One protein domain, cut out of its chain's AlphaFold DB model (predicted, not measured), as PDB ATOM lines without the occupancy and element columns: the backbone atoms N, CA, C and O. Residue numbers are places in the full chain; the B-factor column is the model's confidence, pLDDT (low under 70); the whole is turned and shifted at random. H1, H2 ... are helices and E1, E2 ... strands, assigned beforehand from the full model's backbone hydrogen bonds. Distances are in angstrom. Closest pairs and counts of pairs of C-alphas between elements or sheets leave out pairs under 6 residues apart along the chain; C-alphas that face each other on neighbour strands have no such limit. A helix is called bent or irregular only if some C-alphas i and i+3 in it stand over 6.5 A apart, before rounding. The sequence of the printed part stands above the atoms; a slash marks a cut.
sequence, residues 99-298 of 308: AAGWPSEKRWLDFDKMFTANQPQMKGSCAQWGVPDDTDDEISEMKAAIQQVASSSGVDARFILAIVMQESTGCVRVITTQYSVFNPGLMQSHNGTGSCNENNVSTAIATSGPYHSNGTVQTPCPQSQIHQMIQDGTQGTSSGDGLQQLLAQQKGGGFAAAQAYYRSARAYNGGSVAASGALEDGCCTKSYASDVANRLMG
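AT A GLANCE: This is residues 99 to 298 of the 308 residues of an uncharacterized protein of Zasmidium cellare ATCC 36951 (UniProt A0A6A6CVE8). A compact cluster of crossing helices is built round H3, which lies in the middle with H1, H2 and H7 packed on it; H4 packs on H2, while H6 joins H7 to H5 on another side of H3. Away from H5, H6 and H7, the tiny strands E1 and E2 pair beside each other among long loops. The printed part has 200 residues, with seven named helices and two named strands in the order H1 H2 H3 E1 E2 H4 H5 H6 H7, and the sheet E1 E2 is parallel. The class is mostly helix, although under half of the residues are in named elements. The radius of gyration of the C-alphas is 16.0 A, and the spans are 48 by 35 by 28 A.

IN THESE COORDINATES: After residues 99 to 110, H1 covers residues 111 to 122, 15.4 A long, starting at C-alpha 111 (-46.004, -12.113, -29.786); it is irregular, with C-alphas 117 and 120 7.2 A apart. H2, residues 136 to 153, is the longest at 25.6 A, and H3, residues 157 to 167, measures 15.3 A. E1 is residues 176 to 178, 6.4 A, and E2 residues 200 to 202, 6.6 A. H4, residues 223 to 235, spans 17.6 A; H5, residues 243 to 252, 13.9 A; H6, residues 257 to 270, 20.2 A. H7, residues 288 to 296, spans 12.5 A and ends at C-alpha 296 (-54.503, -11.938, -32.485).

HOW THE PARTS SIT: H3 is the hub, touching four helices. It touches H7 at a steep tilt of 49 degrees, opposite ways, the closest C-alphas being those of Ala 162 and Val 292, 5.7 A apart. It touches H1 at a shallow tilt of 19 degrees, with C-alphas 111 and 158 closest at 5.2 A. Residues 146 to 150 of H2 touch it, with C-alphas 150 and 157 closest at 5.1 A. H4 only just touches H3, with 3 pairs of C-alphas within 8 A, Ile 160 and Thr 234 being closest at 6.9 A. H2 and H4 touch, C-alphas 145 and 227 being closest at 4.9 A. H5 touches H6, with C-alphas 250 and 260 closest at 5.0 A, and H6 touches H7, with C-alphas 262 and 289 closest at 5.4 A. Between E1 and E2, N 178 and O 201 are 3.0 A apart, within hydrogen-bond range. Every O i to N i+4 pair is within range in H2 to H7, and 6 of 8 in H1.

THE WHOLE: The C-alphas of Ala 99 and Asn 214 are farthest apart, at 49.8 A. The printed part has no cut. The links H1 to H2, E1 to E2, E2 to H4 and H6 to H7 are long. Mean pLDDT of the printed part is 93.5; residues 203 to 211 are under 70.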
ATOM      1  N   ALA A  99     -67.301  -1.787 -28.775       97.25
ATOM      2  CA  ALA A  99     -68.757  -1.691 -28.674       97.25
ATOM      3  C   ALA A  99     -69.472  -2.659 -29.635       97.25
ATOM      4  O   ALA A  99     -70.496  -3.234 -29.271       97.25
ATOM      5  N   ALA A 100     -68.894  -2.908 -30.814       97.06
ATOM      6  CA  ALA A 100     -69.325  -3.954 -31.742       97.06
ATOM      7  C   ALA A 100     -68.839  -5.369 -31.338       97.06
ATOM      8  O   ALA A 100     -69.054  -6.341 -32.056       97.06
ATOM      9  N   GLY A 101     -68.189  -5.518 -30.177       97.25
ATOM     10  CA  GLY A 101     -67.779  -6.805 -29.614       97.25
ATOM     11  C   GLY A 101     -66.413  -7.320 -30.079       97.25
ATOM     12  O   GLY A 101     -66.089  -8.485 -29.795       97.25
ATOM     13  N   TRP A 102     -65.626  -6.481 -30.762       98.38
ATOM     14  CA  TRP A 102     -64.252  -6.774 -31.183       98.38
ATOM     15  C   TRP A 102     -63.282  -6.755 -29.989       98.38
ATOM     16  O   TRP A 102     -63.531  -6.059 -29.001       98.38
ATOM     17  N   PRO A 103     -62.190  -7.540 -30.013       97.62
ATOM     18  CA  PRO A 103     -61.247  -7.567 -28.905       97.62
ATOM     19  C   PRO A 103     -60.371  -6.309 -28.880       97.62
ATOM     20  O   PRO A 103     -59.905  -5.838 -29.909       97.62
ATOM     21  N   SER A 104     -60.080  -5.794 -27.688       97.56
ATOM     22  CA  SER A 104     -59.070  -4.747 -27.522       97.56
ATOM     23  C   SER A 104     -57.647  -5.297 -27.591       97.56
ATOM     24  O   SER A 104     -57.418  -6.481 -27.338       97.56
ATOM     25  N   GLU A 105     -56.669  -4.420 -27.827       96.19
ATOM     26  CA  GLU A 105     -55.233  -4.758 -27.843       96.19
ATOM     27  C   GLU A 105     -54.754  -5.474 -26.576       96.19
ATOM     28  O   GLU A 105     -53.866  -6.325 -26.626       96.19
ATOM     29  N   LYS A 106     -55.370  -5.163 -25.429       96.25
ATOM     30  CA  LYS A 106     -55.060  -5.785 -24.132       96.25
ATOM     31  C   LYS A 106     -55.409  -7.271 -24.081       96.25
ATOM     32  O   LYS A 106     -54.936  -7.971 -23.193       96.25
ATOM     33  N   ARG A 107     -56.282  -7.736 -24.977       96.06
ATOM     34  CA  ARG A 107     -56.710  -9.135 -25.054       96.06
ATOM     35  C   ARG A 107     -55.861  -9.963 -26.008       96.06
ATOM     36  O   ARG A 107     -55.958 -11.188 -25.960       96.06
ATOM     37  N   TRP A 108     -55.083  -9.316 -26.872       97.69
ATOM     38  CA  TRP A 108     -54.250 -10.014 -27.839       97.69
ATOM     39  C   TRP A 108     -53.167 -10.815 -27.122       97.69
ATOM     40  O   TRP A 108     -52.657 -10.396 -26.080       97.69
ATOM     41  N   LEU A 109     -52.802 -11.961 -27.691       96.81
ATOM     42  CA  LEU A 109     -51.713 -12.780 -27.170       96.81
ATOM     43  C   LEU A 109     -50.386 -12.020 -27.209       96.81
ATOM     44  O   LEU A 109     -50.190 -11.114 -28.015       96.81
ATOM     45  N   ASP A 110     -49.442 -12.444 -26.375       97.69
ATOM     46  CA  ASP A 110     -48.041 -12.053 -26.519       97.69
ATOM     47  C   ASP A 110     -47.482 -12.554 -27.859       97.69
ATOM     48  O   ASP A 110     -47.797 -13.670 -28.288       97.69
ATOM     49  N   PHE A 111     -46.601 -11.770 -28.488       98.56
ATOM     50  CA  PHE A 111     -46.004 -12.113 -29.786       98.56
ATOM     51  C   PHE A 111     -45.366 -13.505 -29.795       98.56
ATOM     52  O   PHE A 111     -45.659 -14.302 -30.679       98.56
ATOM     53  N   ASP A 112     -44.551 -13.841 -28.791       98.38
ATOM     54  CA  ASP A 112     -43.871 -15.140 -28.746       98.38
ATOM     55  C   ASP A 112     -44.844 -16.317 -28.624       98.38
ATOM     56  O   ASP A 112     -44.623 -17.365 -29.235       98.38
ATOM     57  N   LYS A 113     -45.946 -16.147 -27.881       97.75
ATOM     58  CA  LYS A 113     -46.999 -17.167 -27.772       97.75
ATOM     59  C   LYS A 113     -47.725 -17.330 -29.100       97.75
ATOM     60  O   LYS A 113     -47.916 -18.455 -29.551       97.75
ATOM     61  N   MET A 114     -48.083 -16.215 -29.737       97.88
ATOM     62  CA  MET A 114     -48.735 -16.212 -31.043       97.88
ATOM     63  C   MET A 114     -47.840 -16.853 -32.112       97.88
ATOM     64  O   MET A 114     -48.302 -17.714 -32.855       97.88
ATOM     65  N   PHE A 115     -46.554 -16.500 -32.157       98.62
ATOM     66  CA  PHE A 115     -45.591 -17.069 -33.098       98.62
ATOM     67  C   PHE A 115     -45.427 -18.574 -32.876       98.62
ATOM     68  O   PHE A 115     -45.583 -19.358 -33.806       98.62
ATOM     69  N   THR A 116     -45.203 -18.996 -31.627       98.19
ATOM     70  CA  THR A 116     -45.062 -20.417 -31.263       98.19
ATOM     71  C   THR A 116     -46.294 -21.234 -31.644       98.19
ATOM     72  O   THR A 116     -46.154 -22.326 -32.188       98.19
ATOM     73  N   ALA A 117     -47.499 -20.701 -31.418       97.12
ATOM     74  CA  ALA A 117     -48.741 -21.381 -31.773       97.12
ATOM     75  C   ALA A 117     -48.904 -21.585 -33.292       97.12
ATOM     76  O   ALA A 117     -49.521 -22.562 -33.708       97.12
ATOM     77  N   ASN A 118     -48.332 -20.703 -34.121       98.00
ATOM     78  CA  ASN A 118     -48.444 -20.764 -35.580       98.00
ATOM     79  C   ASN A 118     -47.312 -21.552 -36.268       98.00
ATOM     80  O   ASN A 118     -47.499 -21.975 -37.408       98.00
ATOM     81  N   GLN A 119     -46.180 -21.816 -35.601       97.81
ATOM     82  CA  GLN A 119     -45.051 -22.555 -36.196       97.81
ATOM     83  C   GLN A 119     -45.439 -23.886 -36.865       97.81
ATOM     84  O   GLN A 119     -44.943 -24.145 -37.961       97.81
ATOM     85  N   PRO A 120     -46.326 -24.731 -36.292       96.81
ATOM     86  CA  PRO A 120     -46.729 -25.969 -36.957       96.81
ATOM     87  C   PRO A 120     -47.396 -25.751 -38.320       96.81
ATOM     88  O   PRO A 120     -47.263 -26.603 -39.191       96.81
ATOM     89  N   GLN A 121     -48.100 -24.628 -38.511       96.69
ATOM     90  CA  GLN A 121     -48.688 -24.273 -39.805       96.69
ATOM     91  C   GLN A 121     -47.611 -23.795 -40.783       96.69
ATOM     92  O   GLN A 121     -47.593 -24.260 -41.917       96.69
ATOM     93  N   MET A 122     -46.678 -22.945 -40.331       98.25
ATOM     94  CA  MET A 122     -45.574 -22.433 -41.160       98.25
ATOM     95  C   MET A 122     -44.744 -23.582 -41.756       98.25
ATOM     96  O   MET A 122     -44.577 -23.651 -42.970       98.25
ATOM     97  N   LYS A 123     -44.358 -24.563 -40.924       97.81
ATOM     98  CA  LYS A 123     -43.549 -25.738 -41.315       97.81
ATOM     99  C   LYS A 123     -44.143 -26.619 -42.419       97.81
ATOM    100  O   LYS A 123     -43.434 -27.481 -42.919       97.81
ATOM    101  N   GLY A 124     -45.429 -26.488 -42.736       94.94
ATOM    102  CA  GLY A 124     -46.093 -27.258 -43.799       94.94
ATOM    103  C   GLY A 124     -46.827 -26.379 -44.809       94.94
ATOM    104  O   GLY A 124     -47.660 -26.868 -45.574       94.94
ATOM    105  N   SER A 125     -46.614 -25.064 -44.744       94.62
ATOM    106  CA  SER A 125     -47.428 -24.090 -45.464       94.62
ATOM    107  C   SER A 125     -47.097 -24.021 -46.954       94.62
ATOM    108  O   SER A 125     -47.950 -23.597 -47.739       94.62
ATOM    109  N   CYS A 126     -45.907 -24.462 -47.374       95.31
ATOM    110  CA  CYS A 126     -45.486 -24.394 -48.769       95.31
ATOM    111  C   CYS A 126     -45.847 -25.634 -49.582       95.31
ATOM    112  O   CYS A 126     -45.977 -25.533 -50.805       95.31
ATOM    113  N   ALA A 127     -46.110 -26.769 -48.929       92.44
ATOM    114  CA  ALA A 127     -46.536 -28.003 -49.583       92.44
ATOM    115  C   ALA A 127     -47.737 -27.806 -50.530       92.44
ATOM    116  O   ALA A 127     -47.808 -28.442 -51.583       92.44
ATOM    117  N   GLN A 128     -48.654 -26.881 -50.211       85.88
ATOM    118  CA  GLN A 128     -49.811 -26.555 -51.060       85.88
ATOM    119  C   GLN A 128     -49.426 -25.995 -52.443       85.88
ATOM    120  O   GLN A 128     -50.211 -26.085 -53.383       85.88
ATOM    121  N   TRP A 129     -48.218 -25.441 -52.570       86.44
ATOM    122  CA  TRP A 129     -47.679 -24.864 -53.802       86.44
ATOM    123  C   TRP A 129     -46.717 -25.809 -54.532       86.44
ATOM    124  O   TRP A 129     -46.154 -25.425 -55.555       86.44
ATOM    125  N   GLY A 130     -46.510 -27.027 -54.019       89.88
ATOM    126  CA  GLY A 130     -45.586 -28.000 -54.604       89.88
ATOM    127  C   GLY A 130     -44.110 -27.598 -54.504       89.88
ATOM    128  O   GLY A 130     -43.300 -28.069 -55.301       89.88
ATOM    129  N   VAL A 131     -43.756 -26.733 -53.549       91.94
ATOM    130  CA  VAL A 131     -42.379 -26.281 -53.289       91.94
ATOM    131  C   VAL A 131     -41.923 -26.724 -51.891       91.94
ATOM    132  O   VAL A 131     -42.780 -27.042 -51.064       91.94
ATOM    133  N   PRO A 132     -40.604 -26.780 -51.610       96.56
ATOM    134  CA  PRO A 132     -40.102 -27.178 -50.296       96.56
ATOM    135  C   PRO A 132     -40.680 -26.331 -49.156       96.56
ATOM    136  O   PRO A 132     -40.768 -25.108 -49.275       96.56
ATOM    137  N   ASP A 133     -41.045 -26.996 -48.062       98.00
ATOM    138  CA  ASP A 133     -41.492 -26.351 -46.828       98.00
ATOM    139  C   ASP A 133     -40.388 -25.544 -46.143       98.00
ATOM    140  O   ASP A 133     -39.194 -25.742 -46.389       98.00
ATOM    141  N   ASP A 134     -40.818 -24.616 -45.289       98.44
ATOM    142  CA  ASP A 134     -39.926 -23.744 -44.537       98.44
ATOM    143  C   ASP A 134     -39.043 -24.552 -43.577       98.44
ATOM    144  O   ASP A 134     -39.509 -25.424 -42.834       98.44
ATOM    145  N   THR A 135     -37.753 -24.231 -43.558       98.56
ATOM    146  CA  THR A 135     -36.815 -24.770 -42.564       98.56
ATOM    147  C   THR A 135     -36.955 -24.053 -41.215       98.56
ATOM    148  O   THR A 135     -37.481 -22.943 -41.130       98.56
ATOM    149  N   ASP A 136     -36.436 -24.657 -40.141       98.56
ATOM    150  CA  ASP A 136     -36.417 -24.015 -38.816       98.56
ATOM    151  C   ASP A 136     -35.623 -22.694 -38.819       98.56
ATOM    152  O   ASP A 136     -36.014 -21.742 -38.137       98.56
ATOM    153  N   ASP A 137     -34.559 -22.611 -39.626       98.75
ATOM    154  CA  ASP A 137     -33.769 -21.390 -39.802       98.75
ATOM    155  C   ASP A 137     -34.593 -20.296 -40.497       98.75
ATOM    156  O   ASP A 137     -34.658 -19.178 -39.992       98.75
ATOM    157  N   GLU A 138     -35.319 -20.615 -41.573       98.81
ATOM    158  CA  GLU A 138     -36.193 -19.658 -42.277       98.81
ATOM    159  C   GLU A 138     -37.337 -19.148 -41.391       98.81
ATOM    160  O   GLU A 138     -37.663 -17.960 -41.404       98.81
ATOM    161  N   ILE A 139     -37.921 -20.018 -40.562       98.88
ATOM    162  CA  ILE A 139     -38.938 -19.625 -39.576       98.88
ATOM    163  C   ILE A 139     -38.328 -18.698 -38.513       98.88
ATOM    164  O   ILE A 139     -38.941 -17.701 -38.122       98.88
ATOM    165  N   SER A 140     -37.111 -18.987 -38.046       98.81
ATOM    166  CA  SER A 140     -36.390 -18.120 -37.107       98.81
ATOM    167  C   SER A 140     -36.053 -16.756 -37.730       98.81
ATOM    168  O   SER A 140     -36.257 -15.711 -37.105       98.81
ATOM    169  N   GLU A 141     -35.613 -16.742 -38.987       98.88
ATOM    170  CA  GLU A 141     -35.341 -15.529 -39.759       98.88
ATOM    171  C   GLU A 141     -36.611 -14.702 -39.987       98.88
ATOM    172  O   GLU A 141     -36.577 -13.480 -39.837       98.88
ATOM    173  N   MET A 142     -37.750 -15.347 -40.247       98.88
ATOM    174  CA  MET A 142     -39.056 -14.693 -40.340       98.88
ATOM    175  C   MET A 142     -39.440 -14.021 -39.019       98.88
ATOM    176  O   MET A 142     -39.861 -12.862 -39.012       98.88
ATOM    177  N   LYS A 143     -39.243 -14.704 -37.883       98.88
ATOM    178  CA  LYS A 143     -39.469 -14.117 -36.555       98.88
ATOM    179  C   LYS A 143     -38.620 -12.861 -36.352       98.88
ATOM    180  O   LYS A 143     -39.143 -11.830 -35.922       98.88
ATOM    181  N   ALA A 144     -37.331 -12.945 -36.680       98.88
ATOM    182  CA  ALA A 144     -36.395 -11.833 -36.555       98.88
ATOM    183  C   ALA A 144     -36.776 -10.659 -37.472       98.88
ATOM    184  O   ALA A 144     -36.801  -9.514 -37.017       98.88
ATOM    185  N   ALA A 145     -37.146 -10.934 -38.727       98.94
ATOM    186  CA  ALA A 145     -37.608  -9.930 -39.680       98.94
ATOM    187  C   ALA A 145     -38.858  -9.197 -39.174       98.94
ATOM    188  O   ALA A 145     -38.880  -7.967 -39.170       98.94
ATOM    189  N   ILE A 146     -39.860  -9.925 -38.665       98.94
ATOM    190  CA  ILE A 146     -41.070  -9.329 -38.079       98.94
ATOM    191  C   ILE A 146     -40.714  -8.395 -36.919       98.94
ATOM    192  O   ILE A 146     -41.187  -7.261 -36.879       98.94
ATOM    193  N   GLN A 147     -39.860  -8.828 -35.991       98.88
ATOM    194  CA  GLN A 147     -39.463  -8.003 -34.845       98.88
ATOM    195  C   GLN A 147     -38.664  -6.762 -35.268       98.88
ATOM    196  O   GLN A 147     -38.889  -5.669 -34.743       98.88
ATOM    197  N   GLN A 148     -37.756  -6.906 -36.234       98.81
ATOM    198  CA  GLN A 148     -36.951  -5.801 -36.747       98.81
ATOM    199  C   GLN A 148     -37.812  -4.759 -37.470       98.81
ATOM    200  O   GLN A 148     -37.671  -3.561 -37.218       98.81
ATOM    201  N   VAL A 149     -38.718  -5.204 -38.342       98.94
ATOM    202  CA  VAL A 149     -39.611  -4.320 -39.098       98.94
ATOM    203  C   VAL A 149     -40.665  -3.688 -38.186       98.94
ATOM    204  O   VAL A 149     -40.972  -2.507 -38.349       98.94
ATOM    205  N   ALA A 150     -41.167  -4.403 -37.174       98.88
ATOM    206  CA  ALA A 150     -42.028  -3.826 -36.139       98.88
ATOM    207  C   ALA A 150     -41.333  -2.669 -35.407       98.88
ATOM    208  O   ALA A 150     -41.902  -1.588 -35.256       98.88
ATOM    209  N   SER A 151     -40.073  -2.873 -35.010       98.69
ATOM    210  CA  SER A 151     -39.268  -1.859 -34.322       98.69
ATOM    211  C   SER A 151     -39.053  -0.603 -35.175       98.69
ATOM    212  O   SER A 151     -39.208   0.512 -34.679       98.69
ATOM    213  N   SER A 152     -38.745  -0.759 -36.468       98.44
ATOM    214  CA  SER A 152     -38.465   0.378 -37.357       98.44
ATOM    215  C   SER A 152     -39.716   1.098 -37.869       98.44
ATOM    216  O   SER A 152     -39.671   2.307 -38.088       98.44
ATOM    217  N   SER A 153     -40.832   0.388 -38.047       98.62
ATOM    218  CA  SER A 153     -42.086   0.961 -38.561       98.62
ATOM    219  C   SER A 153     -43.021   1.492 -37.468       98.62
ATOM    220  O   SER A 153     -43.877   2.335 -37.744       98.62
ATOM    221  N   GLY A 154     -42.888   0.989 -36.236       98.31
ATOM    222  CA  GLY A 154     -43.831   1.237 -35.144       98.31
ATOM    223  C   GLY A 154     -45.138   0.437 -35.245       98.31
ATOM    224  O   GLY A 154     -46.057   0.677 -34.461       98.31
ATOM    225  N   VAL A 155     -45.248  -0.495 -36.198       98.75
ATOM    226  CA  VAL A 155     -46.383  -1.425 -36.306       98.75
ATOM    227  C   VAL A 155     -46.188  -2.578 -35.318       98.75
ATOM    228  O   VAL A 155     -45.095  -3.124 -35.196       98.75
ATOM    229  N   ASP A 156     -47.246  -2.968 -34.605       98.81
ATOM    230  CA  ASP A 156     -47.182  -4.071 -33.643       98.81
ATOM    231  C   ASP A 156     -46.803  -5.404 -34.319       98.81
ATOM    232  O   ASP A 156     -47.461  -5.849 -35.262       98.81
ATOM    233  N   ALA A 157     -45.766  -6.074 -33.807       98.94
ATOM    234  CA  ALA A 157     -45.262  -7.342 -34.343       98.94
ATOM    235  C   ALA A 157     -46.334  -8.448 -34.409       98.94
ATOM    236  O   ALA A 157     -46.298  -9.296 -35.300       98.94
ATOM    237  N   ARG A 158     -47.313  -8.439 -33.493       98.88
ATOM    238  CA  ARG A 158     -48.441  -9.386 -33.481       98.88
ATOM    239  C   ARG A 158     -49.343  -9.171 -34.686       98.88
ATOM    240  O   ARG A 158     -49.812 -10.136 -35.282       98.88
ATOM    241  N   PHE A 159     -49.563  -7.912 -35.056       98.94
ATOM    242  CA  PHE A 159     -50.359  -7.555 -36.221       98.94
ATOM    243  C   PHE A 159     -49.643  -7.922 -37.523       98.94
ATOM    244  O   PHE A 159     -50.262  -8.531 -38.388       98.94
ATOM    245  N   ILE A 160     -48.334  -7.664 -37.622       98.94
ATOM    246  CA  ILE A 160     -47.527  -8.108 -38.771       98.94
ATOM    247  C   ILE A 160     -47.619  -9.631 -38.928       98.94
ATOM    248  O   ILE A 160     -47.945 -10.118 -40.008       98.94
ATOM    249  N   LEU A 161     -47.422 -10.393 -37.846       98.94
ATOM    250  CA  LEU A 161     -47.571 -11.850 -37.872       98.94
ATOM    251  C   LEU A 161     -48.989 -12.286 -38.276       98.94
ATOM    252  O   LEU A 161     -49.137 -13.231 -39.046       98.94
ATOM    253  N   ALA A 162     -50.035 -11.614 -37.784       98.81
ATOM    254  CA  ALA A 162     -51.413 -11.922 -38.163       98.81
ATOM    255  C   ALA A 162     -51.628 -11.794 -39.679       98.81
ATOM    256  O   ALA A 162     -52.287 -12.652 -40.263       98.81
ATOM    257  N   ILE A 163     -51.051 -10.759 -40.299       98.88
ATOM    258  CA  ILE A 163     -51.117 -10.527 -41.745       98.88
ATOM    259  C   ILE A 163     -50.285 -11.567 -42.504       98.88
ATOM    260  O   ILE A 163     -50.812 -12.178 -43.422       98.88
ATOM    261  N   VAL A 164     -49.060 -11.889 -42.072       98.88
ATOM    262  CA  VAL A 164     -48.263 -12.986 -42.670       98.88
ATOM    263  C   VAL A 164     -49.053 -14.298 -42.691       98.88
ATOM    264  O   VAL A 164     -49.177 -14.956 -43.725       98.88
ATOM    265  N   MET A 165     -49.656 -14.667 -41.558       98.56
ATOM    266  CA  MET A 165     -50.458 -15.887 -41.469       98.56
ATOM    267  C   MET A 165     -51.732 -15.816 -42.316       98.56
ATOM    268  O   MET A 165     -52.193 -16.845 -42.806       98.56
ATOM    269  N   GLN A 166     -52.306 -14.626 -42.491       97.50
ATOM    270  CA  GLN A 166     -53.483 -14.419 -43.325       97.50
ATOM    271  C   GLN A 166     -53.170 -14.519 -44.824       97.50
ATOM    272  O   GLN A 166     -53.985 -15.069 -45.559       97.50
ATOM    273  N   GLU A 167     -52.015 -14.013 -45.253       95.94
ATOM    274  CA  GLU A 167     -51.646 -13.890 -46.668       95.94
ATOM    275  C   GLU A 167     -50.969 -15.141 -47.232       95.94
ATOM    276  O   GLU A 167     -51.197 -15.508 -48.385       95.94
ATOM    277  N   SER A 168     -50.142 -15.816 -46.430       97.19
ATOM    278  CA  SER A 168     -49.301 -16.926 -46.904       97.19
ATOM    279  C   SER A 168     -49.292 -18.144 -45.986       97.19
ATOM    280  O   SER A 168     -48.679 -19.158 -46.316       97.19
ATOM    281  N   THR A 169     -49.947 -18.072 -44.820       97.69
ATOM    282  CA  THR A 169     -49.779 -19.067 -43.739       97.69
ATOM    283  C   THR A 169     -48.309 -19.196 -43.282       97.69
ATOM    284  O   THR A 169     -47.946 -20.156 -42.609       97.69
ATOM    285  N   GLY A 170     -47.466 -18.211 -43.617       98.19
ATOM    286  CA  GLY A 170     -46.038 -18.191 -43.310       98.19
ATOM    287  C   GLY A 170     -45.118 -18.771 -44.384       98.19
ATOM    288  O   GLY A 170     -43.917 -18.700 -44.189       98.19
ATOM    289  N   CYS A 171     -45.629 -19.268 -45.514       98.50
ATOM    290  CA  CYS A 171     -44.775 -19.875 -46.537       98.50
ATOM    291  C   CYS A 171     -43.825 -18.845 -47.164       98.50
ATOM    292  O   CYS A 171     -44.268 -17.967 -47.913       98.50
ATOM    293  N   VAL A 172     -42.509 -18.987 -46.957       98.56
ATOM    294  CA  VAL A 172     -41.514 -18.043 -47.520       98.56
ATOM    295  C   VAL A 172     -41.409 -18.138 -49.046       98.56
ATOM    296  O   VAL A 172     -40.855 -17.257 -49.699       98.56
ATOM    297  N   ARG A 173     -41.970 -19.202 -49.629       97.62
ATOM    298  CA  ARG A 173     -42.046 -19.476 -51.073       97.62
ATOM    299  C   ARG A 173     -43.477 -19.398 -51.604       97.62
ATOM    300  O   ARG A 173     -43.789 -20.053 -52.602       97.62
ATOM    301  N   VAL A 174     -44.363 -18.656 -50.938       94.88
ATOM    302  CA  VAL A 174     -45.728 -18.447 -51.433       94.88
ATOM    303  C   VAL A 174     -45.675 -17.902 -52.858       94.88
ATOM    304  O   VAL A 174     -44.796 -17.113 -53.210       94.88
ATOM    305  N   ILE A 175     -46.573 -18.393 -53.709       91.25
ATOM    306  CA  ILE A 175     -46.597 -17.977 -55.105       91.25
ATOM    307  C   ILE A 175     -47.089 -16.533 -55.238       91.25
ATOM    308  O   ILE A 175     -48.040 -16.119 -54.570       91.25
ATOM    309  N   THR A 176     -46.488 -15.788 -56.164       90.62
ATOM    310  CA  THR A 176     -46.933 -14.429 -56.479       90.62
ATOM    311  C   THR A 176     -48.331 -14.473 -57.089       90.62
ATOM    312  O   THR A 176     -48.579 -15.206 -58.051       90.62
ATOM    313  N   THR A 177     -49.254 -13.666 -56.570       84.25
ATOM    314  CA  THR A 177     -50.553 -13.484 -57.234       84.25
ATOM    315  C   THR A 177     -50.477 -12.338 -58.232       84.25
ATOM    316  O   THR A 177     -49.852 -11.311 -57.965       84.25
ATOM    317  N   GLN A 178     -51.082 -12.530 -59.405       80.12
ATOM    318  CA  GLN A 178     -51.018 -11.566 -60.497       80.12
ATOM    319  C   GLN A 178     -52.405 -11.316 -61.105       80.12
ATOM    320  O   GLN A 178     -53.070 -12.233 -61.585       80.12
ATOM    321  N   TYR A 179     -52.822 -10.050 -61.145       73.12
ATOM    322  CA  TYR A 179     -53.882  -9.583 -62.048       73.12
ATOM    323  C   TYR A 179     -53.332  -8.416 -62.879       73.12
ATOM    324  O   TYR A 179     -52.499  -8.635 -63.755       73.12
ATOM    325  N   SER A 180     -53.710  -7.177 -62.564       75.50
ATOM    326  CA  SER A 180     -53.051  -5.956 -63.050       75.50
ATOM    327  C   SER A 180     -51.855  -5.537 -62.184       75.50
ATOM    328  O   SER A 180     -51.082  -4.673 -62.588       75.50
ATOM    329  N   VAL A 181     -51.712  -6.151 -61.008       82.06
ATOM    330  CA  VAL A 181     -50.690  -5.885 -59.988       82.06
ATOM    331  C   VAL A 181     -50.042  -7.211 -59.602       82.06
ATOM    332  O   VAL A 181     -50.723  -8.242 -59.586       82.06
ATOM    333  N   PHE A 182     -48.741  -7.180 -59.310       88.12
ATOM    334  CA  PHE A 182     -48.007  -8.317 -58.762       88.12
ATOM    335  C   PHE A 182     -47.953  -8.207 -57.245       88.12
ATOM    336  O   PHE A 182     -47.488  -7.201 -56.720       88.12
ATOM    337  N   ASN A 183     -48.378  -9.252 -56.548       92.56
ATOM    338  CA  ASN A 183     -48.399  -9.287 -55.091       92.56
ATOM    339  C   ASN A 183     -47.557 -10.473 -54.605       92.56
ATOM    340  O   ASN A 183     -48.106 -11.573 -54.478       92.56
ATOM    341  N   PRO A 184     -46.230 -10.309 -54.443       95.06
ATOM    342  CA  PRO A 184     -45.347 -11.395 -54.042       95.06
ATOM    343  C   PRO A 184     -45.143 -11.487 -52.525       95.06
ATOM    344  O   PRO A 184     -45.363 -10.537 -51.767       95.06
ATOM    345  N   GLY A 185     -44.598 -12.632 -52.120       97.25
ATOM    346  CA  GLY A 185     -43.949 -12.827 -50.831       97.25
ATOM    347  C   GLY A 185     -44.890 -13.022 -49.644       97.25
ATOM    348  O   GLY A 185     -46.107 -13.048 -49.777       97.25
ATOM    349  N   LEU A 186     -44.308 -13.159 -48.448       98.50
ATOM    350  CA  LEU A 186     -45.001 -13.541 -47.204       98.50
ATOM    351  C   LEU A 186     -46.271 -12.739 -46.884       98.50
ATOM    352  O   LEU A 186     -47.173 -13.273 -46.237       98.50
ATOM    353  N   MET A 187     -46.318 -11.472 -47.296       98.25
ATOM    354  CA  MET A 187     -47.438 -10.560 -47.061       98.25
ATOM    355  C   MET A 187     -48.185 -10.182 -48.349       98.25
ATOM    356  O   MET A 187     -49.071  -9.341 -48.292       98.25
ATOM    357  N   GLN A 188     -47.855 -10.795 -49.496       95.81
ATOM    358  CA  GLN A 188     -48.512 -10.563 -50.790       95.81
ATOM    359  C   GLN A 188     -48.624  -9.061 -51.103       95.81
ATOM    360  O   GLN A 188     -49.687  -8.517 -51.402       95.81
ATOM    361  N   SER A 189     -47.488  -8.378 -50.982       96.19
ATOM    362  CA  SER A 189     -47.399  -6.920 -50.932       96.19
ATOM    363  C   SER A 189     -47.602  -6.289 -52.309       96.19
ATOM    364  O   SER A 189     -47.030  -6.756 -53.288       96.19
ATOM    365  N   HIS A 190     -48.344  -5.182 -52.397       92.56
ATOM    366  CA  HIS A 190     -48.630  -4.496 -53.666       92.56
ATOM    367  C   HIS A 190     -47.347  -4.075 -54.407       92.56
ATOM    368  O   HIS A 190     -46.646  -3.160 -53.972       92.56
ATOM    369  N   ASN A 191     -47.052  -4.719 -55.542       93.94
ATOM    370  CA  ASN A 191     -45.790  -4.605 -56.289       93.94
ATOM    371  C   ASN A 191     -44.549  -4.717 -55.387       93.94
ATOM    372  O   ASN A 191     -43.606  -3.930 -55.497       93.94
ATOM    373  N   GLY A 192     -44.576  -5.687 -54.470       96.00
ATOM    374  CA  GLY A 192     -43.430  -6.055 -53.646       96.00
ATOM    375  C   GLY A 192     -42.213  -6.458 -54.481       96.00
ATOM    376  O   GLY A 192     -42.319  -6.895 -55.626       96.00
ATOM    377  N   THR A 193     -41.041  -6.312 -53.878       96.75
ATOM    378  CA  THR A 193     -39.743  -6.685 -54.452       96.75
ATOM    379  C   THR A 193     -39.156  -7.934 -53.798       96.75
ATOM    380  O   THR A 193     -38.301  -8.587 -54.394       96.75
ATOM    381  N   GLY A 194     -39.625  -8.288 -52.597       97.38
ATOM    382  CA  GLY A 194     -39.237  -9.512 -51.905       97.38
ATOM    383  C   GLY A 194     -39.967 -10.747 -52.439       97.38
ATOM    384  O   GLY A 194     -41.197 -10.788 -52.446       97.38
ATOM    385  N   SER A 195     -39.219 -11.778 -52.837       97.25
ATOM    386  CA  SER A 195     -39.765 -13.107 -53.136       97.25
ATOM    387  C   SER A 195     -38.681 -14.187 -53.147       97.25
ATOM    388  O   SER A 195     -37.557 -13.965 -53.597       97.25
ATOM    389  N   CYS A 196     -39.053 -15.396 -52.726       97.94
ATOM    390  CA  CYS A 196     -38.282 -16.621 -52.959       97.94
ATOM    391  C   CYS A 196     -38.953 -17.565 -53.967       97.94
ATOM    392  O   CYS A 196     -38.483 -18.684 -54.168       97.94
ATOM    393  N   ASN A 197     -40.040 -17.123 -54.605       95.25
ATOM    394  CA  ASN A 197     -40.757 -17.863 -55.632       95.25
ATOM    395  C   ASN A 197     -41.205 -16.914 -56.754       95.25
ATOM    396  O   ASN A 197     -42.142 -16.129 -56.601       95.25
ATOM    397  N   GLU A 198     -40.525 -16.988 -57.895       90.94
ATOM    398  CA  GLU A 198     -40.833 -16.173 -59.079       90.94
ATOM    399  C   GLU A 198     -41.984 -16.753 -59.914       90.94
ATOM    400  O   GLU A 198     -42.419 -16.139 -60.891       90.94
ATOM    401  N   ASN A 199     -42.489 -17.937 -59.551       89.56
ATOM    402  CA  ASN A 199     -43.717 -18.435 -60.151       89.56
ATOM    403  C   ASN A 199     -44.870 -17.495 -59.800       89.56
ATOM    404  O   ASN A 199     -44.890 -16.846 -58.747       89.56
ATOM    405  N   ASN A 200     -45.856 -17.443 -60.687       86.94
ATOM    406  CA  ASN A 200     -47.052 -16.648 -60.469       86.94
ATOM    407  C   ASN A 200     -48.309 -17.398 -60.903       86.94
ATOM    408  O   ASN A 200     -48.280 -18.317 -61.726       86.94
ATOM    409  N   VAL A 201     -49.430 -17.002 -60.314       81.88
ATOM    410  CA  VAL A 201     -50.755 -17.452 -60.726       81.88
ATOM    411  C   VAL A 201     -51.587 -16.239 -61.112       81.88
ATOM    412  O   VAL A 201     -51.739 -15.297 -60.329       81.88
ATOM    413  N   SER A 202     -52.140 -16.263 -62.328       71.00
ATOM    414  CA  SER A 202     -53.081 -15.233 -62.757       71.00
ATOM    415  C   SER A 202     -54.446 -15.483 -62.110       71.00
ATOM    416  O   SER A 202     -55.176 -16.404 -62.485       71.00
ATOM    417  N   THR A 203     -54.793 -14.706 -61.086       60.00
ATOM    418  CA  THR A 203     -56.000 -14.945 -60.285       60.00
ATOM    419  C   THR A 203     -57.197 -14.174 -60.830       60.00
ATOM    420  O   THR A 203     -57.537 -13.103 -60.337       60.00
ATOM    421  N   ALA A 204     -57.894 -14.765 -61.800       42.94
ATOM    422  CA  ALA A 204     -59.360 -14.703 -61.800       42.94
ATOM    423  C   ALA A 204     -59.961 -15.938 -61.100       42.94
ATOM    424  O   ALA A 204     -61.049 -15.861 -60.540       42.94
ATOM    425  N   ILE A 205     -59.253 -17.076 -61.096       41.62
ATOM    426  CA  ILE A 205     -59.711 -18.332 -60.495       41.62
ATOM    427  C   ILE A 205     -58.472 -19.117 -60.024       41.62
ATOM    428  O   ILE A 205     -57.741 -19.665 -60.843       41.62
ATOM    429  N   ALA A 206     -58.235 -19.216 -58.712       42.44
ATOM    430  CA  ALA A 206     -57.163 -20.047 -58.127       42.44
ATOM    431  C   ALA A 206     -57.357 -21.569 -58.355       42.44
ATOM    432  O   ALA A 206     -56.565 -22.385 -57.900       42.44
ATOM    433  N   THR A 207     -58.401 -21.955 -59.089       46.81
ATOM    434  CA  THR A 207     -58.652 -23.306 -59.602       46.81
ATOM    435  C   THR A 207     -58.571 -23.425 -61.137       46.81
ATOM    436  O   THR A 207     -58.771 -24.526 -61.645       46.81
ATOM    437  N   SER A 208     -58.282 -22.351 -61.898       48.62
ATOM    438  CA  SER A 208     -58.233 -22.415 -63.376       48.62
ATOM    439  C   SER A 208     -57.457 -21.304 -64.112       48.62
ATOM    440  O   SER A 208     -57.480 -21.283 -65.343       48.62
ATOM    441  N   GLY A 209     -56.814 -20.357 -63.424       51.38
ATOM    442  CA  GLY A 209     -55.900 -19.404 -64.066       51.38
ATOM    443  C   GLY A 209     -54.616 -20.094 -64.547       51.38
ATOM    444  O   GLY A 209     -54.244 -21.122 -63.974       51.38
ATOM    445  N   PRO A 210     -53.922 -19.579 -65.584       57.03
ATOM    446  CA  PRO A 210     -52.639 -20.140 -65.982       57.03
ATOM    447  C   PRO A 210     -51.652 -20.020 -64.815       57.03
ATOM    448  O   PRO A 210     -51.312 -18.926 -64.361       57.03
ATOM    449  N   TYR A 211     -51.237 -21.177 -64.307       66.69
ATOM    450  CA  TYR A 211     -50.111 -21.311 -63.398       66.69
ATOM    451  C   TYR A 211     -48.834 -21.142 -64.226       66.69
ATOM    452  O   TYR A 211     -48.529 -21.975 -65.083       66.69
ATOM    453  N   HIS A 212     -48.111 -20.045 -64.013       70.56
ATOM    454  CA  HIS A 212     -46.835 -19.789 -64.670       70.56
ATOM    455  C   HIS A 212     -45.709 -20.312 -63.781       70.56
ATOM    456  O   HIS A 212     -45.331 -19.690 -62.791       70.56
ATOM    457  N   SER A 213     -45.195 -21.484 -64.156       75.25
ATOM    458  CA  SER A 213     -44.235 -22.269 -63.373       75.25
ATOM    459  C   SER A 213     -42.799 -22.210 -63.903       75.25
ATOM    460  O   SER A 213     -42.029 -23.153 -63.722       75.25
ATOM    461  N   ASN A 214     -42.470 -21.181 -64.684       77.31
ATOM    462  CA  ASN A 214     -41.156 -21.027 -65.306       77.31
ATOM    463  C   ASN A 214     -40.202 -20.145 -64.485       77.31
ATOM    464  O   ASN A 214     -39.112 -19.843 -64.968       77.31
ATOM    465  N   GLY A 215     -40.616 -19.718 -63.290       82.38
ATOM    466  CA  GLY A 215     -39.816 -18.911 -62.379       82.38
ATOM    467  C   GLY A 215     -38.900 -19.750 -61.487       82.38
ATOM    468  O   GLY A 215     -39.064 -20.962 -61.331       82.38
ATOM    469  N   THR A 216     -37.928 -19.088 -60.869       91.38
ATOM    470  CA  THR A 216     -37.002 -19.702 -59.917       91.38
ATOM    471  C   THR A 216     -37.630 -19.809 -58.527       91.38
ATOM    472  O   THR A 216     -38.235 -18.859 -58.025       91.38
ATOM    473  N   VAL A 217     -37.433 -20.955 -57.869       95.38
ATOM    474  CA  VAL A 217     -37.729 -21.149 -56.441       95.38
ATOM    475  C   VAL A 217     -36.414 -21.232 -55.673       95.38
ATOM    476  O   VAL A 217     -35.581 -22.094 -55.950       95.38
ATOM    477  N   GLN A 218     -36.225 -20.350 -54.694       97.19
ATOM    478  CA  GLN A 218     -35.006 -20.282 -53.886       97.19
ATOM    479  C   GLN A 218     -35.113 -21.201 -52.660       97.19
ATOM    480  O   GLN A 218     -36.057 -21.116 -51.870       97.19
ATOM    481  N   THR A 219     -34.147 -22.112 -52.504       96.00
ATOM    482  CA  THR A 219     -34.075 -23.046 -51.369       96.00
ATOM    483  C   THR A 219     -32.620 -23.219 -50.906       96.00
ATOM    484  O   THR A 219     -31.831 -23.782 -51.667       96.00
ATOM    485  N   PRO A 220     -32.245 -22.762 -49.693       97.31
ATOM    486  CA  PRO A 220     -33.067 -21.974 -48.767       97.31
ATOM    487  C   PRO A 220     -33.439 -20.591 -49.342       97.31
ATOM    488  O   PRO A 220     -32.810 -20.096 -50.275       97.31
ATOM    489  N   CYS A 221     -34.500 -19.998 -48.812       98.56
ATOM    490  CA  CYS A 221     -34.921 -18.631 -49.055       98.56
ATOM    491  C   CYS A 221     -33.971 -17.699 -48.296       98.56
ATOM    492  O   CYS A 221     -33.856 -17.829 -47.080       98.56
ATOM    493  N   PRO A 222     -33.256 -16.784 -48.971       98.56
ATOM    494  CA  PRO A 222     -32.295 -15.929 -48.291       98.56
ATOM    495  C   PRO A 222     -32.951 -15.049 -47.221       98.56
ATOM    496  O   PRO A 222     -33.980 -14.422 -47.482       98.56
ATOM    497  N   GLN A 223     -32.286 -14.886 -46.074       98.69
ATOM    498  CA  GLN A 223     -32.717 -13.984 -44.998       98.69
ATOM    499  C   GLN A 223     -33.086 -12.577 -45.500       98.69
ATOM    500  O   GLN A 223     -34.049 -11.972 -45.029       98.69
ATOM    501  N   SER A 224     -32.336 -12.043 -46.471       98.75
ATOM    502  CA  SER A 224     -32.609 -10.732 -47.069       98.75
ATOM    503  C   SER A 224     -33.945 -10.684 -47.810       98.75
ATOM    504  O   SER A 224     -34.638  -9.674 -47.728       98.75
ATOM    505  N   GLN A 225     -34.339 -11.770 -48.482       98.75
ATOM    506  CA  GLN A 225     -35.650 -11.876 -49.123       98.75
ATOM    507  C   GLN A 225     -36.756 -11.966 -48.072       98.75
ATOM    508  O   GLN A 225     -37.754 -11.262 -48.187       98.75
ATOM    509  N   ILE A 226     -36.565 -12.756 -47.009       98.94
ATOM    510  CA  ILE A 226     -37.520 -12.836 -45.890       98.94
ATOM    511  C   ILE A 226     -37.730 -11.460 -45.254       98.94
ATOM    512  O   ILE A 226     -38.870 -11.037 -45.061       98.94
ATOM    513  N   HIS A 227     -36.646 -10.724 -44.999       98.94
ATOM    514  CA  HIS A 227     -36.727  -9.352 -44.507       98.94
ATOM    515  C   HIS A 227     -37.482  -8.437 -45.477       98.94
ATOM    516  O   HIS A 227     -38.407  -7.745 -45.050       98.94
ATOM    517  N   GLN A 228     -37.137  -8.461 -46.770       98.88
ATOM    518  CA  GLN A 228     -37.772  -7.615 -47.784       98.88
ATOM    519  C   GLN A 228     -39.276  -7.894 -47.903       98.88
ATOM    520  O   GLN A 228     -40.061  -6.956 -47.957       98.88
ATOM    521  N   MET A 229     -39.698  -9.163 -47.865       98.81
ATOM    522  CA  MET A 229     -41.115  -9.543 -47.928       98.81
ATOM    523  C   MET A 229     -41.932  -8.938 -46.775       98.81
ATOM    524  O   MET A 229     -43.030  -8.423 -46.991       98.81
ATOM    525  N   ILE A 230     -41.386  -8.970 -45.554       98.94
ATOM    526  CA  ILE A 230     -42.020  -8.364 -44.375       98.94
ATOM    527  C   ILE A 230     -41.969  -6.832 -44.439       98.94
ATOM    528  O   ILE A 230     -42.929  -6.156 -44.056       98.94
ATOM    529  N   GLN A 231     -40.856  -6.276 -44.924       98.88
ATOM    530  CA  GLN A 231     -40.673  -4.840 -45.082       98.88
ATOM    531  C   GLN A 231     -41.672  -4.262 -46.085       98.88
ATOM    532  O   GLN A 231     -42.373  -3.319 -45.730       98.88
ATOM    533  N   ASP A 232     -41.799  -4.854 -47.272       98.75
ATOM    534  CA  ASP A 232     -42.725  -4.407 -48.319       98.75
ATOM    535  C   ASP A 232     -44.170  -4.397 -47.810       98.75
ATOM    536  O   ASP A 232     -44.915  -3.448 -48.042       98.75
ATOM    537  N   GLY A 233     -44.578  -5.432 -47.068       98.69
ATOM    538  CA  GLY A 233     -45.949  -5.516 -46.566       98.69
ATOM    539  C   GLY A 233     -46.224  -4.536 -45.428       98.69
ATOM    540  O   GLY A 233     -47.323  -3.991 -45.309       98.69
ATOM    541  N   THR A 234     -45.224  -4.269 -44.590       98.88
ATOM    542  CA  THR A 234     -45.398  -3.415 -43.411       98.88
ATOM    543  C   THR A 234     -45.179  -1.938 -43.716       98.88
ATOM    544  O   THR A 234     -45.959  -1.106 -43.268       98.88
ATOM    545  N   GLN A 235     -44.122  -1.601 -44.450       98.75
ATOM    546  CA  GLN A 235     -43.714  -0.226 -44.759       98.75
ATOM    547  C   GLN A 235     -44.206   0.238 -46.134       98.75
ATOM    548  O   GLN A 235     -44.055   1.414 -46.457       98.75
ATOM    549  N   GLY A 236     -44.811  -0.653 -46.922       97.56
ATOM    550  CA  GLY A 236     -45.300  -0.350 -48.259       97.56
ATOM    551  C   GLY A 236     -44.201  -0.404 -49.312       97.56
ATOM    552  O   GLY A 236     -43.035  -0.690 -49.037       97.56
ATOM    553  N   THR A 237     -44.596  -0.108 -50.542       97.00
ATOM    554  CA  THR A 237     -43.712  -0.049 -51.707       97.00
ATOM    555  C   THR A 237     -43.852   1.312 -52.383       97.00
ATOM    556  O   THR A 237     -44.650   2.157 -51.982       97.00
ATOM    557  N   SER A 238     -43.113   1.540 -53.470       94.94
ATOM    558  CA  SER A 238     -43.328   2.723 -54.312       94.94
ATOM    559  C   SER A 238     -44.707   2.756 -54.985       94.94
ATOM    560  O   SER A 238     -45.093   3.794 -55.517       94.94
ATOM    561  N   SER A 239     -45.430   1.631 -54.999       92.38
ATOM    562  CA  SER A 239     -46.721   1.483 -55.674       92.38
ATOM    563  C   SER A 239     -47.917   1.477 -54.725       92.38
ATOM    564  O   SER A 239     -49.049   1.513 -55.201       92.38
ATOM    565  N   GLY A 240     -47.709   1.411 -53.410       91.06
ATOM    566  CA  GLY A 240     -48.826   1.337 -52.478       91.06
ATOM    567  C   GLY A 240     -48.430   1.336 -51.011       91.06
ATOM    568  O   GLY A 240     -47.300   1.020 -50.636       91.06
ATOM    569  N   ASP A 241     -49.414   1.679 -50.190       96.62
ATOM    570  CA  ASP A 241     -49.306   1.732 -48.739       96.62
ATOM    571  C   ASP A 241     -49.133   0.337 -48.122       96.62
ATOM    572  O   ASP A 241     -49.802  -0.625 -48.503       96.62
ATOM    573  N   GLY A 242     -48.266   0.248 -47.114       98.06
ATOM    574  CA  GLY A 242     -48.183  -0.896 -46.214       98.06
ATOM    575  C   GLY A 242     -48.994  -0.675 -44.940       98.06
ATOM    576  O   GLY A 242     -49.682   0.335 -44.755       98.06
ATOM    577  N   LEU A 243     -48.881  -1.619 -44.004       98.81
ATOM    578  CA  LEU A 243     -49.562  -1.536 -42.705       98.81
ATOM    579  C   LEU A 243     -49.270  -0.230 -41.949       98.81
ATOM    580  O   LEU A 243     -50.154   0.280 -41.263       98.81
ATOM    581  N   GLN A 244     -48.060   0.321 -42.065       98.75
ATOM    582  CA  GLN A 244     -47.646   1.551 -41.393       98.75
ATOM    583  C   GLN A 244     -48.499   2.749 -41.823       98.75
ATOM    584  O   GLN A 244     -49.051   3.452 -40.972       98.75
ATOM    585  N   GLN A 245     -48.636   2.968 -43.131       98.62
ATOM    586  CA  GLN A 245     -49.405   4.076 -43.696       98.62
ATOM    587  C   GLN A 245     -50.894   3.891 -43.418       98.62
ATOM    588  O   GLN A 245     -51.544   4.805 -42.902       98.62
ATOM    589  N   LEU A 246     -51.416   2.682 -43.645       98.50
ATOM    590  CA  LEU A 246     -52.816   2.365 -43.375       98.50
ATOM    591  C   LEU A 246     -53.165   2.578 -41.900       98.50
ATOM    592  O   LEU A 246     -54.229   3.106 -41.582       98.50
ATOM    593  N   LEU A 247     -52.288   2.188 -40.973       98.56
ATOM    594  CA  LEU A 247     -52.509   2.387 -39.540       98.56
ATOM    595  C   LEU A 247     -52.454   3.863 -39.150       98.56
ATOM    596  O   LEU A 247     -53.281   4.314 -38.355       98.56
ATOM    597  N   ALA A 248     -51.518   4.625 -39.717       98.38
ATOM    598  CA  ALA A 248     -51.455   6.068 -39.515       98.38
ATOM    599  C   ALA A 248     -52.739   6.758 -40.004       98.38
ATOM    600  O   ALA A 248     -53.295   7.584 -39.280       98.38
ATOM    601  N   GLN A 249     -53.260   6.364 -41.170       98.00
ATOM    602  CA  GLN A 249     -54.513   6.886 -41.716       98.00
ATOM    603  C   GLN A 249     -55.702   6.604 -40.786       98.00
ATOM    604  O   GLN A 249     -56.462   7.518 -40.465       98.00
ATOM    605  N   GLN A 250     -55.857   5.364 -40.307       98.00
ATOM    606  CA  GLN A 250     -56.972   5.022 -39.417       98.00
ATOM    607  C   GLN A 250     -56.853   5.723 -38.053       98.00
ATOM    608  O   GLN A 250     -57.843   6.239 -37.536       98.00
ATOM    609  N   LYS A 251     -55.648   5.835 -37.484       96.94
ATOM    610  CA  LYS A 251     -55.435   6.605 -36.245       96.94
ATOM    611  C   LYS A 251     -55.738   8.094 -36.439       96.94
ATOM    612  O   LYS A 251     -56.398   8.694 -35.595       96.94
ATOM    613  N   GLY A 252     -55.313   8.677 -37.561       97.12
ATOM    614  CA  GLY A 252     -55.615  10.067 -37.925       97.12
ATOM    615  C   GLY A 252     -57.111  10.333 -38.122       97.12
ATOM    616  O   GLY A 252     -57.573  11.440 -37.863       97.12
ATOM    617  N   GLY A 253     -57.878   9.306 -38.501       95.44
ATOM    618  CA  GLY A 253     -59.341   9.335 -38.567       95.44
ATOM    619  C   GLY A 253     -60.056   9.295 -37.210       95.44
ATOM    620  O   GLY A 253     -61.283   9.333 -37.180       95.44
ATOM    621  N   GLY A 254     -59.325   9.215 -36.092       95.75
ATOM    622  CA  GLY A 254     -59.891   9.245 -34.740       95.75
ATOM    623  C   GLY A 254     -60.419   7.902 -34.226       95.75
ATOM    624  O   GLY A 254     -61.101   7.874 -33.201       95.75
ATOM    625  N   PHE A 255     -60.115   6.787 -34.899       96.62
ATOM    626  CA  PHE A 255     -60.518   5.458 -34.435       96.62
ATOM    627  C   PHE A 255     -59.696   5.014 -33.219       96.62
ATOM    628  O   PHE A 255     -58.499   5.297 -33.113       96.62
ATOM    629  N   ALA A 256     -60.339   4.285 -32.302       93.81
ATOM    630  CA  ALA A 256     -59.662   3.705 -31.145       93.81
ATOM    631  C   ALA A 256     -58.529   2.760 -31.585       93.81
ATOM    632  O   ALA A 256     -58.561   2.212 -32.683       93.81
ATOM    633  N   ALA A 257     -57.539   2.537 -30.720       91.44
ATOM    634  CA  ALA A 257     -56.289   1.882 -31.110       91.44
ATOM    635  C   ALA A 257     -56.499   0.493 -31.767       91.44
ATOM    636  O   ALA A 257     -56.143   0.317 -32.933       91.44
ATOM    637  N   ALA A 258     -57.212  -0.432 -31.105       97.62
ATOM    638  CA  ALA A 258     -57.528  -1.753 -31.672       97.62
ATOM    639  C   ALA A 258     -58.398  -1.661 -32.938       97.62
ATOM    640  O   ALA A 258     -58.165  -2.370 -33.916       97.62
ATOM    641  N   GLN A 259     -59.371  -0.744 -32.939       98.44
ATOM    642  CA  GLN A 259     -60.241  -0.500 -34.085       98.44
ATOM    643  C   GLN A 259     -59.431  -0.058 -35.309       98.44
ATOM    644  O   GLN A 259     -59.676  -0.550 -36.408       98.44
ATOM    645  N   ALA A 260     -58.436   0.814 -35.130       98.62
ATOM    646  CA  ALA A 260     -57.561   1.256 -36.205       98.62
ATOM    647  C   ALA A 260     -56.839   0.070 -36.859       98.62
ATOM    648  O   ALA A 260     -56.840  -0.017 -38.080       98.62
ATOM    649  N   TYR A 261     -56.335  -0.895 -36.082       98.81
ATOM    650  CA  TYR A 261     -55.718  -2.109 -36.632       98.81
ATOM    651  C   TYR A 261     -56.687  -2.960 -37.463       98.81
ATOM    652  O   TYR A 261     -56.334  -3.389 -38.560       98.81
ATOM    653  N   TYR A 262     -57.920  -3.180 -37.000       98.75
ATOM    654  CA  TYR A 262     -58.907  -3.962 -37.762       98.75
ATOM    655  C   TYR A 262     -59.341  -3.262 -39.049       98.75
ATOM    656  O   TYR A 262     -59.480  -3.895 -40.096       98.75
ATOM    657  N   ARG A 263     -59.485  -1.938 -38.991       98.62
ATOM    658  CA  ARG A 263     -59.749  -1.107 -40.166       98.62
ATOM    659  C   ARG A 263     -58.577  -1.127 -41.146       98.62
ATOM    660  O   ARG A 263     -58.804  -1.242 -42.346       98.62
ATOM    661  N   SER A 264     -57.339  -1.089 -40.655       98.62
ATOM    662  CA  SER A 264     -56.138  -1.217 -41.485       98.62
ATOM    663  C   SER A 264     -56.023  -2.599 -42.115       98.62
ATOM    664  O   SER A 264     -55.679  -2.675 -43.283       98.62
ATOM    665  N   ALA A 265     -56.378  -3.679 -41.409       98.50
ATOM    666  CA  ALA A 265     -56.454  -5.015 -42.005       98.50
ATOM    667  C   ALA A 265     -57.469  -5.053 -43.155       98.50
ATOM    668  O   ALA A 265     -57.179  -5.573 -44.230       98.50
ATOM    669  N   ARG A 266     -58.649  -4.450 -42.963       97.88
ATOM    670  CA  ARG A 266     -59.648  -4.348 -44.033       97.88
ATOM    671  C   ARG A 266     -59.123  -3.553 -45.231       97.88
ATOM    672  O   ARG A 266     -59.282  -4.005 -46.362       97.88
ATOM    673  N   ALA A 267     -58.476  -2.418 -44.983       97.19
ATOM    674  CA  ALA A 267     -57.883  -1.597 -46.034       97.19
ATOM    675  C   ALA A 267     -56.703  -2.291 -46.737       97.19
ATOM    676  O   ALA A 267     -56.566  -2.142 -47.943       97.19
ATOM    677  N   TYR A 268     -55.910  -3.099 -46.030       96.81
ATOM    678  CA  TYR A 268     -54.831  -3.893 -46.625       96.81
ATOM    679  C   TYR A 268     -55.389  -4.919 -47.620       96.81
ATOM    680  O   TYR A 268     -54.889  -5.048 -48.731       96.81
ATOM    681  N   ASN A 269     -56.491  -5.587 -47.260       94.50
ATOM    682  CA  ASN A 269     -57.137  -6.573 -48.125       94.50
ATOM    683  C   ASN A 269     -57.897  -5.966 -49.310       94.50
ATOM    684  O   ASN A 269     -57.854  -6.514 -50.407       94.50
ATOM    685  N   GLY A 270     -58.666  -4.901 -49.063       89.88
ATOM    686  CA  GLY A 270     -59.624  -4.352 -50.027       89.88
ATOM    687  C   GLY A 270     -59.257  -2.995 -50.618       89.88
ATOM    688  O   GLY A 270     -60.070  -2.405 -51.326       89.88
ATOM    689  N   GLY A 271     -58.091  -2.452 -50.271       91.88
ATOM    690  CA  GLY A 271     -57.651  -1.095 -50.610       91.88
ATOM    691  C   GLY A 271     -58.353   0.021 -49.825       91.88
ATOM    692  O   GLY A 271     -57.897   1.158 -49.829       91.88
ATOM    693  N   SER A 272     -59.469  -0.264 -49.146       93.50
ATOM    694  CA  SER A 272     -60.222   0.722 -48.361       93.50
ATOM    695  C   SER A 272     -61.172   0.061 -47.359       93.50
ATOM    696  O   SER A 272     -61.449  -1.138 -47.428       93.50
ATOM    697  N   VAL A 273     -61.699   0.858 -46.425       95.81
ATOM    698  CA  VAL A 273     -62.894   0.491 -45.652       95.81
ATOM    699  C   VAL A 273     -64.120   1.025 -46.392       95.81
ATOM    700  O   VAL A 273     -64.114   2.175 -46.831       95.81
ATOM    701  N   ALA A 274     -65.168   0.209 -46.519       94.38
ATOM    702  CA  ALA A 274     -66.405   0.604 -47.184       94.38
ATOM    703  C   ALA A 274     -67.049   1.839 -46.528       94.38
ATOM    704  O   ALA A 274     -66.877   2.093 -45.335       94.38
ATOM    705  N   ALA A 275     -67.853   2.580 -47.298       95.00
ATOM    706  CA  ALA A 275     -68.537   3.783 -46.816       95.00
ATOM    707  C   ALA A 275     -69.492   3.518 -45.634       95.00
ATOM    708  O   ALA A 275     -69.718   4.416 -44.827       95.00
ATOM    709  N   SER A 276     -70.018   2.293 -45.501       96.19
ATOM    710  CA  SER A 276     -70.811   1.865 -44.337       96.19
ATOM    711  C   SER A 276     -69.998   1.828 -43.038       96.19
ATOM    712  O   SER A 276     -70.570   1.842 -41.952       96.19
ATOM    713  N   GLY A 277     -68.668   1.763 -43.133       96.25
ATOM    714  CA  GLY A 277     -67.755   1.597 -42.008       96.25
ATOM    715  C   GLY A 277     -67.626   0.156 -41.511       96.25
ATOM    716  O   GLY A 277     -66.710  -0.099 -40.726       96.25
ATOM    717  N   ALA A 278     -68.482  -0.757 -41.978       97.69
ATOM    718  CA  ALA A 278     -68.457  -2.173 -41.634       97.69
ATOM    719  C   ALA A 278     -67.285  -2.894 -42.321       97.69
ATOM    720  O   ALA A 278     -66.949  -2.615 -43.475       97.69
ATOM    721  N   LEU A 279     -66.632  -3.807 -41.601       97.81
ATOM    722  CA  LEU A 279     -65.402  -4.464 -42.056       97.81
ATOM    723  C   LEU A 279     -65.654  -5.726 -42.887       97.81
ATOM    724  O   LEU A 279     -64.738  -6.219 -43.540       97.81
ATOM    725  N   GLU A 280     -66.888  -6.212 -42.902       96.31
ATOM    726  CA  GLU A 280     -67.383  -7.279 -43.771       96.31
ATOM    727  C   GLU A 280     -67.889  -6.777 -45.137       96.31
ATOM    728  O   GLU A 280     -68.079  -7.573 -46.060       96.31
ATOM    729  N   ASP A 281     -68.072  -5.462 -45.285       94.94
ATOM    730  CA  ASP A 281     -68.598  -4.823 -46.492       94.94
ATOM    731  C   ASP A 281     -67.501  -4.428 -47.481       94.94
ATOM    732  O   ASP A 281     -66.391  -4.048 -47.104       94.94
ATOM    733  N   GLY A 282     -67.840  -4.421 -48.774       87.50
ATOM    734  CA  GLY A 282     -66.947  -4.074 -49.884       87.50
ATOM    735  C   GLY A 282     -66.476  -5.302 -50.666       87.50
ATOM    736  O   GLY A 282     -67.028  -6.393 -50.533       87.50
ATOM    737  N   CYS A 283     -65.461  -5.123 -51.507       82.56
ATOM    738  CA  CYS A 283     -64.891  -6.206 -52.307       82.56
ATOM    739  C   CYS A 283     -63.994  -7.146 -51.475       82.56
ATOM    740  O   CYS A 283     -63.795  -6.942 -50.277       82.56
ATOM    741  N   CYS A 284     -63.420  -8.169 -52.112       86.94
ATOM    742  CA  CYS A 284     -62.390  -9.025 -51.510       86.94
ATOM    743  C   CYS A 284     -62.911  -9.937 -50.380       86.94
ATOM    744  O   CYS A 284     -64.088 -10.299 -50.330       86.94
ATOM    745  N   THR A 285     -62.023 -10.376 -49.484       90.88
ATOM    746  CA  THR A 285     -62.360 -11.352 -48.442       90.88
ATOM    747  C   THR A 285     -63.128 -10.677 -47.314       90.88
ATOM    748  O   THR A 285     -62.548  -9.986 -46.481       90.88
ATOM    749  N   LYS A 286     -64.441 -10.902 -47.250       94.81
ATOM    750  CA  LYS A 286     -65.309 -10.309 -46.218       94.81
ATOM    751  C   LYS A 286     -64.866 -10.603 -44.783       94.81
ATOM    752  O   LYS A 286     -64.925  -9.742 -43.920       94.81
ATOM    753  N   SER A 287     -64.375 -11.811 -44.526       96.75
ATOM    754  CA  SER A 287     -63.949 -12.222 -43.186       96.75
ATOM    755  C   SER A 287     -62.588 -11.666 -42.771       96.75
ATOM    756  O   SER A 287     -62.167 -11.940 -41.656       96.75
ATOM    757  N   TYR A 288     -61.865 -10.945 -43.633       97.75
ATOM    758  CA  TYR A 288     -60.432 -10.692 -43.454       97.75
ATOM    759  C   TYR A 288     -60.096 -10.043 -42.107       97.75
ATOM    760  O   TYR A 288     -59.254 -10.541 -41.361       97.75
ATOM    761  N   ALA A 289     -60.804  -8.970 -41.746       98.31
ATOM    762  CA  ALA A 289     -60.594  -8.306 -40.463       98.31
ATOM    763  C   ALA A 289     -60.986  -9.211 -39.279       98.31
ATOM    764  O   ALA A 289     -60.269  -9.247 -38.278       98.31
ATOM    765  N   SER A 290     -62.073  -9.986 -39.405       98.50
ATOM    766  CA  SER A 290     -62.486 -10.978 -38.399       98.50
ATOM    767  C   SER A 290     -61.417 -12.059 -38.218       98.50
ATOM    768  O   SER A 290     -61.053 -12.390 -37.092       98.50
ATOM    769  N   ASP A 291     -60.852 -12.578 -39.306       98.44
ATOM    770  CA  ASP A 291     -59.793 -13.588 -39.294       98.44
ATOM    771  C   ASP A 291     -58.537 -13.044 -38.591       98.44
ATOM    772  O   ASP A 291     -57.992 -13.700 -37.703       98.44
ATOM    773  N   VAL A 292     -58.144 -11.800 -38.886       98.69
ATOM    774  CA  VAL A 292     -57.033 -11.108 -38.211       98.69
ATOM    775  C   VAL A 292     -57.307 -10.912 -36.715       98.69
ATOM    776  O   VAL A 292     -56.434 -11.198 -35.893       98.69
ATOM    777  N   ALA A 293     -58.518 -10.500 -36.326       98.44
ATOM    778  CA  ALA A 293     -58.898 -10.394 -34.917       98.44
ATOM    779  C   ALA A 293     -58.798 -11.741 -34.189       98.44
ATOM    780  O   ALA A 293     -58.289 -11.800 -33.073       98.44
ATOM    781  N   ASN A 294     -59.213 -12.833 -34.834       98.44
ATOM    782  CA  ASN A 294     -59.095 -14.175 -34.273       98.44
ATOM    783  C   ASN A 294     -57.638 -14.628 -34.139       98.44
ATOM    784  O   ASN A 294     -57.272 -15.184 -33.105       98.44
ATOM    785  N   ARG A 295     -56.775 -14.346 -35.124       98.25
ATOM    786  CA  ARG A 295     -55.334 -14.658 -35.048       98.25
ATOM    787  C   ARG A 295     -54.666 -13.980 -33.860       98.25
ATOM    788  O   ARG A 295     -53.943 -14.629 -33.109       98.25
ATOM    789  N   LEU A 296     -54.980 -12.705 -33.640       98.31
ATOM    790  CA  LEU A 296     -54.503 -11.938 -32.485       98.31
ATOM    791  C   LEU A 296     -55.011 -12.507 -31.148       98.31
ATOM    792  O   LEU A 296     -54.365 -12.329 -30.117       98.31
ATOM    793  N   MET A 297     -56.137 -13.222 -31.171       97.81
ATOM    794  CA  MET A 297     -56.736 -13.923 -30.030       97.81
ATOM    795  C   MET A 297     -56.321 -15.402 -29.914       97.81
ATOM    796  O   MET A 297     -56.768 -16.076 -28.986       97.81
ATOM    797  N   GLY A 298     -55.429 -15.892 -30.783       96.25
ATOM    798  CA  GLY A 298     -54.842 -17.232 -30.685       96.25
ATOM    799  C   GLY A 298     -55.508 -18.307 -31.544       96.25
ATOM    800  O   GLY A 298     -55.232 -19.486 -31.338       96.25
TER     801      GLY A 298